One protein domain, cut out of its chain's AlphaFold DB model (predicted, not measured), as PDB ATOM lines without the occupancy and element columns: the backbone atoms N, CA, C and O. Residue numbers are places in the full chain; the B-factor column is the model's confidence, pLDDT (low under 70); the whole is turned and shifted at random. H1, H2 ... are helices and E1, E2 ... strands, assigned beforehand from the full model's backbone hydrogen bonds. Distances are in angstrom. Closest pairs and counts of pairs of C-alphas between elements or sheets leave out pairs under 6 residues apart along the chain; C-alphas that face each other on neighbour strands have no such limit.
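This is residues 16 to 81 of the 83 residues of an uncharacterized protein of Skermanella stibiiresistens SB22 (UniProt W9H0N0). What shape is this? One strongly twisted antiparallel sheet, E1 E2 E3 E4, makes an elongated body, and the short helix H1 grazes it. What makes it up? The printed part has 66 residues, mostly strand, with H1 E1 E2 E3 E4 along the chain. It is only just loose, close to compact: radius of gyration of the C-alphas 13.3 A, spans 41 by 24 by 18 A.

Where is H1? H1, residues 17 to 20, too short for an O i to N i+4 pair, only grazes the sheet with residues 18 to 19. How do strands pair? E1, residues 27 to 35, E2, 38 to 48, E3, 59 to 65, and E4, 71 to 74, form a meander, each the antiparallel neighbour of the one before. Within hydrogen-bond range are N 28 and O 44, 2.8 A, N 45 and O 62, 2.9 A, and N 63 and O 72, 2.8 A.

Where does H1 begin? C-alpha 17 is at (30.774, 1.842, 187.973). Where does E4 end? C-alpha 74 is at (24.758, 13.534, 194.821). How long are the longer strands? E1 measures 22.2 A, E2 31.0 A and E3 19.7 A.

How large? The C-alphas farthest apart, of Ala 36 and Gly 51, are 41.2 A apart. Any cut or low confidence? The printed part has no cut and no long link; residues 16 to 19, 32 to 39, 50 to 57 and 77 to 81 have pLDDT under 70.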
ATOM      1  N   SER A  16      27.072   3.086 189.738       64.56
ATOM      2  CA  SER A  16      27.859   2.099 190.480       64.56
ATOM      3  C   SER A  16      29.261   1.902 189.912       64.56
ATOM      4  O   SER A  16      30.191   1.758 190.693       64.56
ATOM      5  N   ASP A  17      29.448   1.986 188.595       67.75
ATOM      6  CA  ASP A  17      30.774   1.842 187.973       67.75
ATOM      7  C   ASP A  17      31.700   3.011 188.359       67.75
ATOM      8  O   ASP A  17      32.910   2.853 188.484       67.75
ATOM      9  N   CYS A  18      31.132   4.185 188.671       65.62
ATOM     10  CA  CYS A  18      31.897   5.321 189.190       65.62
ATOM     11  C   CYS A  18      32.547   5.033 190.552       65.62
ATOM     12  O   CYS A  18      33.502   5.715 190.910       65.62
ATOM     13  N   PHE A  19      32.026   4.078 191.333       69.25
ATOM     14  CA  PHE A  19      32.633   3.666 192.601       69.25
ATOM     15  C   PHE A  19      34.008   3.035 192.378       69.25
ATOM     16  O   PHE A  19      34.939   3.343 193.117       69.25
ATOM     17  N   GLU A  20      34.138   2.197 191.346       73.81
ATOM     18  CA  GLU A  20      35.398   1.536 190.991       73.81
ATOM     19  C   GLU A  20      36.431   2.525 190.433       73.81
ATOM     20  O   GLU A  20      37.633   2.293 190.529       73.81
ATOM     21  N   GLU A  21      35.974   3.662 189.900       73.25
ATOM     22  CA  GLU A  21      36.847   4.746 189.442       73.25
ATOM     23  C   GLU A  21      37.390   5.627 190.580       73.25
ATOM     24  O   GLU A  21      38.313   6.415 190.348       73.25
ATOM     25  N   VAL A  22      36.845   5.533 191.802       76.69
ATOM     26  CA  VAL A  22      37.384   6.279 192.945       76.69
ATOM     27  C   VAL A  22      38.639   5.568 193.453       76.69
ATOM     28  O   VAL A  22      38.542   4.430 193.922       76.69
ATOM     29  N   PRO A  23      39.812   6.223 193.439       77.88
ATOM     30  CA  PRO A  23      41.018   5.618 193.980       77.88
ATOM     31  C   PRO A  23      40.856   5.394 195.491       77.88
ATOM     32  O   PRO A  23      40.109   6.100 196.169       77.88
ATOM     33  N   THR A  24      41.522   4.379 196.041       76.00
ATOM     34  CA  THR A  24      41.316   3.956 197.440       76.00
ATOM     35  C   THR A  24      41.585   5.075 198.456       76.00
ATOM     36  O   THR A  24      40.933   5.126 199.496       76.00
ATOM     37  N   ASP A  25      42.492   5.997 198.138       79.25
ATOM     38  CA  ASP A  25      42.842   7.191 198.915       79.25
ATOM     39  C   ASP A  25      41.899   8.392 198.692       79.25
ATOM     40  O   ASP A  25      41.936   9.353 199.456       79.25
ATOM     41  N   GLY A  26      41.009   8.329 197.697       81.62
ATOM     42  CA  GLY A  26      40.000   9.356 197.410       81.62
ATOM     43  C   GLY A  26      38.783   9.337 198.345       81.62
ATOM     44  O   GLY A  26      37.875  10.159 198.193       81.62
ATOM     45  N   TRP A  27      38.742   8.399 199.296       84.94
ATOM     46  CA  TRP A  27      37.675   8.271 200.285       84.94
ATOM     47  C   TRP A  27      38.013   9.019 201.574       84.94
ATOM     48  O   TRP A  27      38.992   8.734 202.260       84.94
ATOM     49  N   HIS A  28      37.129   9.932 201.959       84.69
ATOM     50  CA  HIS A  28      37.207  10.690 203.196       84.69
ATOM     51  C   HIS A  28      36.051  10.322 204.117       84.69
ATOM     52  O   HIS A  28      34.877  10.528 203.800       84.69
ATOM     53  N   ARG A  29      36.381   9.809 205.302       84.81
ATOM     54  CA  ARG A  29      35.388   9.545 206.339       84.81
ATOM     55  C   ARG A  29      34.936  10.851 206.970       84.81
ATOM     56  O   ARG A  29      35.737  11.558 207.575       84.81
ATOM     57  N   LEU A  30      33.642  11.142 206.871       78.75
ATOM     58  CA  LEU A  30      33.042  12.323 207.484       78.75
ATOM     59  C   LEU A  30      31.884  11.914 208.392       78.75
ATOM     60  O   LEU A  30      31.017  11.116 208.024       78.75
ATOM     61  N   ASN A  31      31.858  12.501 209.586       70.50
ATOM     62  CA  ASN A  31      30.699  12.445 210.464       70.50
ATOM     63  C   ASN A  31      29.690  13.496 209.981       70.50
ATOM     64  O   ASN A  31      30.027  14.672 209.862       70.50
ATOM     65  N   THR A  32      28.452  13.089 209.699       65.19
ATOM     66  CA  THR A  32      27.396  14.017 209.231       65.19
ATOM     67  C   THR A  32      26.615  14.620 210.408       65.19
ATOM     68  O   THR A  32      25.410  14.852 210.322       65.19
ATOM     69  N   GLY A  33      27.324  14.845 211.515       57.47
ATOM     70  CA  GLY A  33      26.803  15.299 212.796       57.47
ATOM     71  C   GLY A  33      26.278  14.164 213.678       57.47
ATOM     72  O   GLY A  33      25.693  13.185 213.203       57.47
ATOM     73  N   ASP A  34      26.447  14.342 214.987       53.16
ATOM     74  CA  ASP A  34      25.738  13.588 216.021       53.16
ATOM     75  C   ASP A  34      24.257  13.973 215.992       53.16
ATOM     76  O   ASP A  34      23.784  14.869 216.690       53.16
ATOM     77  N   GLY A  35      23.507  13.336 215.096       59.78
ATOM     78  CA  GLY A  35      22.055  13.428 215.124       59.78
ATOM     79  C   GLY A  35      21.494  12.705 216.352       59.78
ATOM     80  O   GLY A  35      22.169  11.896 216.980       59.78
ATOM     81  N   ALA A  36      20.198  12.872 216.622       57.12
ATOM     82  CA  ALA A  36      19.488  12.185 217.714       57.12
ATOM     83  C   ALA A  36      19.530  10.633 217.671       57.12
ATOM     84  O   ALA A  36      18.980   9.977 218.547       57.12
ATOM     85  N   LYS A  37      20.150  10.030 216.644       60.72
ATOM     86  CA  LYS A  37      20.366   8.580 216.494       60.72
ATOM     87  C   LYS A  37      21.852   8.179 216.597       60.72
ATOM     88  O   LYS A  37      22.197   7.080 216.172       60.72
ATOM     89  N   GLY A  38      22.709   9.057 217.121       62.94
ATOM     90  CA  GLY A  38      24.155   8.853 217.220       62.94
ATOM     91  C   GLY A  38      24.929   9.266 215.959       62.94
ATOM     92  O   GLY A  38      24.325   9.711 214.971       62.94
ATOM     93  N   PRO A  39      26.267   9.118 215.982       62.47
ATOM     94  CA  PRO A  39      27.143   9.600 214.924       62.47
ATOM     95  C   PRO A  39      26.919   8.791 213.648       62.47
ATOM     96  O   PRO A  39      27.128   7.577 213.598       62.47
ATOM     97  N   ARG A  40      26.490   9.468 212.578       71.44
ATOM     98  CA  ARG A  40      26.347   8.840 211.262       71.44
ATOM     99  C   ARG A  40      27.639   9.024 210.484       71.44
ATOM    100  O   ARG A  40      27.855  10.053 209.836       71.44
ATOM    101  N   LEU A  41      28.497   8.017 210.597       74.62
ATOM    102  CA  LEU A  41      29.735   7.924 209.837       74.62
ATOM    103  C   LEU A  41      29.430   7.436 208.423       74.62
ATOM    104  O   LEU A  41      28.845   6.367 208.231       74.62
ATOM    105  N   TYR A  42      29.856   8.217 207.440       82.75
ATOM    106  CA  TYR A  42      29.845   7.812 206.044       82.75
ATOM    107  C   TYR A  42      31.224   8.043 205.449       82.75
ATOM    108  O   TYR A  42      31.902   9.019 205.789       82.75
ATOM    109  N   ASP A  43      31.611   7.165 204.534       85.50
ATOM    110  CA  ASP A  43      32.757   7.422 203.676       85.50
ATOM    111  C   ASP A  43      32.260   8.223 202.469       85.50
ATOM    112  O   ASP A  43      31.251   7.885 201.849       85.50
ATOM    113  N   TRP A  44      32.933   9.322 202.160       86.75
ATOM    114  CA  TRP A  44      32.581  10.213 201.062       86.75
ATOM    115  C   TRP A  44      33.714  10.265 200.050       86.75
ATOM    116  O   TRP A  44      34.874  10.328 200.432       86.75
ATOM    117  N   ALA A  45      33.382  10.313 198.769       87.62
ATOM    118  CA  ALA A  45      34.344  10.520 197.696       87.62
ATOM    119  C   ALA A  45      33.816  11.545 196.695       87.62
ATOM    120  O   ALA A  45      32.609  11.628 196.459       87.62
ATOM    121  N   TYR A  46      34.711  12.327 196.095       82.94
ATOM    122  CA  TYR A  46      34.364  13.273 195.038       82.94
ATOM    123  C   TYR A  46      35.054  12.881 193.736       82.94
ATOM    124  O   TYR A  46      36.279  12.867 193.661       82.94
ATOM    125  N   LEU A  47      34.259  12.597 192.705       81.38
ATOM    126  CA  LEU A  47      34.741  12.232 191.379       81.38
ATOM    127  C   LEU A  47      34.529  13.409 190.412       81.38
ATOM    128  O   LEU A  47      33.383  13.685 190.033       81.38
ATOM    129  N   PRO A  48      35.583  14.146 190.018       76.44
ATOM    130  CA  PRO A  48      35.453  15.255 189.082       76.44
ATOM    131  C   PRO A  48      35.117  14.754 187.670       76.44
ATOM    132  O   PRO A  48      35.652  13.759 187.187       76.44
ATOM    133  N   PHE A  49      34.238  15.471 186.973       74.81
ATOM    134  CA  PHE A  49      33.888  15.175 185.586       74.81
ATOM    135  C   PHE A  49      35.002  15.697 184.672       74.81
ATOM    136  O   PHE A  49      35.281  16.902 184.639       74.81
ATOM    137  N   ARG A  50      35.643  14.798 183.914       66.69
ATOM    138  CA  ARG A  50      36.663  15.178 182.925       66.69
ATOM    139  C   ARG A  50      36.030  16.074 181.853       66.69
ATOM    140  O   ARG A  50      34.960  15.763 181.336       66.69
ATOM    141  N   GLY A  51      36.678  17.196 181.537       61.06
ATOM    142  CA  GLY A  51      36.214  18.140 180.511       61.06
ATOM    143  C   GLY A  51      35.265  19.237 181.003       61.06
ATOM    144  O   GLY A  51      34.645  19.918 180.185       61.06
ATOM    145  N   THR A  52      35.133  19.441 182.317       58.12
ATOM    146  CA  THR A  52      34.470  20.657 182.805       58.12
ATOM    147  C   THR A  52      35.388  21.865 182.632       58.12
ATOM    148  O   THR A  52      36.592  21.743 182.833       58.12
ATOM    149  N   SER A  53      34.836  23.016 182.230       60.22
ATOM    150  CA  SER A  53      35.634  24.226 182.042       60.22
ATOM    151  C   SER A  53      36.363  24.618 183.329       60.22
ATOM    152  O   SER A  53      35.832  24.487 184.431       60.22
ATOM    153  N   ASP A  54      37.572  25.136 183.151       59.47
ATOM    154  CA  ASP A  54      38.448  25.792 184.127       59.47
ATOM    155  C   ASP A  54      37.735  26.662 185.181       59.47
ATOM    156  O   ASP A  54      38.187  26.752 186.317       59.47
ATOM    157  N   ARG A  55      36.590  27.270 184.855       59.34
ATOM    158  CA  ARG A  55      35.831  28.115 185.796       59.34
ATOM    159  C   ARG A  55      34.862  27.374 186.721       59.34
ATOM    160  O   ARG A  55      34.499  27.923 187.763       59.34
ATOM    161  N   TRP A  56      34.429  26.163 186.375       60.59
ATOM    162  CA  TRP A  56      33.397  25.431 187.116       60.59
ATOM    163  C   TRP A  56      33.700  23.938 187.139       60.59
ATOM    164  O   TRP A  56      33.492  23.249 186.146       60.59
ATOM    165  N   GLN A  57      34.100  23.408 188.294       64.12
ATOM    166  CA  GLN A  57      34.254  21.964 188.451       64.12
ATOM    167  C   GLN A  57      32.872  21.336 188.666       64.12
ATOM    168  O   GLN A  57      32.158  21.644 189.629       64.12
ATOM    169  N   LYS A  58      32.471  20.469 187.732       73.25
ATOM    170  CA  LYS A  58      31.360  19.536 187.919       73.25
ATOM    171  C   LYS A  58      31.960  18.217 188.375       73.25
ATOM    172  O   LYS A  58      33.027  17.823 187.919       73.25
ATOM    173  N   GLY A  59      31.260  17.536 189.261       77.31
ATOM    174  CA  GLY A  59      31.671  16.235 189.759       77.31
ATOM    175  C   GLY A  59      30.518  15.545 190.455       77.31
ATOM    176  O   GLY A  59      29.468  16.155 190.685       77.31
ATOM    177  N   LEU A  60      30.723  14.278 190.776       82.31
ATOM    178  CA  LEU A  60      29.803  13.459 191.542       82.31
ATOM    179  C   LEU A  60      30.317  13.347 192.969       82.31
ATOM    180  O   LEU A  60      31.485  13.046 193.190       82.31
ATOM    181  N   LEU A  61      29.440  13.583 193.936       83.94
ATOM    182  CA  LEU A  61      29.728  13.295 195.331       83.94
ATOM    183  C   LEU A  61      29.093  11.946 195.670       83.94
ATOM    184  O   LEU A  61      27.878  11.782 195.567       83.94
ATOM    185  N   ILE A  62      29.927  10.989 196.044       85.44
ATOM    186  CA  ILE A  62      29.550   9.621 196.371       85.44
ATOM    187  C   ILE A  62      29.598   9.489 197.888       85.44
ATOM    188  O   ILE A  62      30.564   9.909 198.521       85.44
ATOM    189  N   ARG A  63      28.553   8.919 198.477       86.12
ATOM    190  CA  ARG A  63      28.470   8.596 199.900       86.12
ATOM    191  C   ARG A  63      28.283   7.098 200.050       86.12
ATOM    192  O   ARG A  63      27.334   6.555 199.498       86.12
ATOM    193  N   ARG A  64      29.123   6.463 200.852       85.12
ATOM    194  CA  ARG A  64      29.050   5.052 201.210       85.12
ATOM    195  C   ARG A  64      28.683   4.903 202.680       85.12
ATOM    196  O   ARG A  64      29.309   5.507 203.556       85.12
ATOM    197  N   ARG A  65      27.662   4.095 202.962       80.50
ATOM    198  CA  ARG A  65      27.276   3.738 204.328       80.50
ATOM    199  C   ARG A  65      28.176   2.634 204.880       80.50
ATOM    200  O   ARG A  65      28.369   1.589 204.262       80.50
ATOM    201  N   MET A  66      28.698   2.876 206.080       70.19
ATOM    202  CA  MET A  66      29.469   1.902 206.848       70.19
ATOM    203  C   MET A  66      28.505   0.892 207.478       70.19
ATOM    204  O   MET A  66      27.903   1.159 208.515       70.19
ATOM    205  N   GLY A  67      28.291  -0.235 206.801       74.94
ATOM    206  CA  GLY A  67      27.431  -1.319 207.276       74.94
ATOM    207  C   GLY A  67      27.001  -2.237 206.141       74.94
ATOM    208  O   GLY A  67      27.535  -3.326 205.989       74.94
ATOM    209  N   ASP A  68      26.062  -1.763 205.328       76.81
ATOM    210  CA  ASP A  68      25.533  -2.459 204.146       76.81
ATOM    211  C   ASP A  68      26.321  -2.144 202.862       76.81
ATOM    212  O   ASP A  68      26.147  -2.816 201.849       76.81
ATOM    213  N   GLY A  69      27.194  -1.129 202.895       75.00
ATOM    214  CA  GLY A  69      27.892  -0.652 201.707       75.00
ATOM    215  C   GLY A  69      26.983   0.112 200.745       75.00
ATOM    216  O   GLY A  69      27.376   0.326 199.603       75.00
ATOM    217  N   GLU A  70      25.797   0.542 201.190       80.06
ATOM    218  CA  GLU A  70      24.859   1.293 200.362       80.06
ATOM    219  C   GLU A  70      25.518   2.579 199.847       80.06
ATOM    220  O   GLU A  70      26.054   3.389 200.616       80.06
ATOM    221  N   LEU A  71      25.471   2.758 198.525       81.75
ATOM    222  CA  LEU A  71      26.017   3.917 197.832       81.75
ATOM    223  C   LEU A  71      24.901   4.909 197.505       81.75
ATOM    224  O   LEU A  71      23.884   4.568 196.906       81.75
ATOM    225  N   THR A  72      25.107   6.168 197.877       81.75
ATOM    226  CA  THR A  72      24.237   7.291 197.527       81.75
ATOM    227  C   THR A  72      25.020   8.315 196.722       81.75
ATOM    228  O   THR A  72      26.142   8.669 197.077       81.75
ATOM    229  N   TYR A  73      24.402   8.839 195.669       80.88
ATOM    230  CA  TYR A  73      25.049   9.745 194.731       80.88
ATOM    231  C   TYR A  73      24.383  11.111 194.742       80.88
ATOM    232  O   TYR A  73      23.163  11.232 194.635       80.88
ATOM    233  N   TYR A  74      25.200  12.152 194.823       79.31
ATOM    234  CA  TYR A  74      24.758  13.534 194.821       79.31
ATOM    235  C   TYR A  74      25.425  14.280 193.678       79.31
ATOM    236  O   TYR A  74      26.625  14.145 193.436       79.31
ATOM    237  N   ARG A  75      24.647  15.128 193.001       78.00
ATOM    238  CA  ARG A  75      25.164  16.095 192.035       78.00
ATOM    239  C   ARG A  75      25.311  17.449 192.732       78.00
ATOM    240  O   ARG A  75      24.332  18.197 192.780       78.00
ATOM    241  N   PRO A  76      26.479  17.768 193.315       70.12
ATOM    242  CA  PRO A  76      26.692  19.071 193.919       70.12
ATOM    243  C   PRO A  76      26.525  20.182 192.879       70.12
ATOM    244  O   PRO A  76      26.774  19.997 191.683       70.12
ATOM    245  N   ALA A  77      26.097  21.355 193.348       69.12
ATOM    246  CA  ALA A  77      26.146  22.564 192.541       69.12
ATOM    247  C   ALA A  77      27.589  22.784 192.052       69.12
ATOM    248  O   ALA A  77      28.530  22.453 192.785       69.12
ATOM    249  N   PRO A  78      27.779  23.306 190.827       64.69
ATOM    250  CA  PRO A  78      29.115  23.537 190.301       64.69
ATOM    251  C   PRO A  78      29.881  24.433 191.277       64.69
ATOM    252  O   PRO A  78      29.410  25.510 191.648       64.69
ATOM    253  N   ARG A  79      31.044  23.964 191.732       64.25
ATOM    254  CA  ARG A  79      31.933  24.773 192.564       64.25
ATOM    255  C   ARG A  79      32.819  25.582 191.630       64.25
ATOM    256  O   ARG A  79      33.340  25.043 190.651       64.25
ATOM    257  N   LYS A  80      32.973  26.875 191.919       62.56
ATOM    258  CA  LYS A  80      34.008  27.682 191.270       62.56
ATOM    259  C   LYS A  80      35.342  26.995 191.561       62.56
ATOM    260  O   LYS A  80      35.616  26.709 192.727       62.56
ATOM    261  N   ALA A  81      36.117  26.680 190.526       60.91
ATOM    262  CA  ALA A  81      37.473  26.196 190.739       60.91
ATOM    263  C   ALA A  81      38.227  27.285 191.518       60.91
ATOM    264  O   ALA A  81      38.200  28.454 191.121       60.91
TER     265      ALA A  81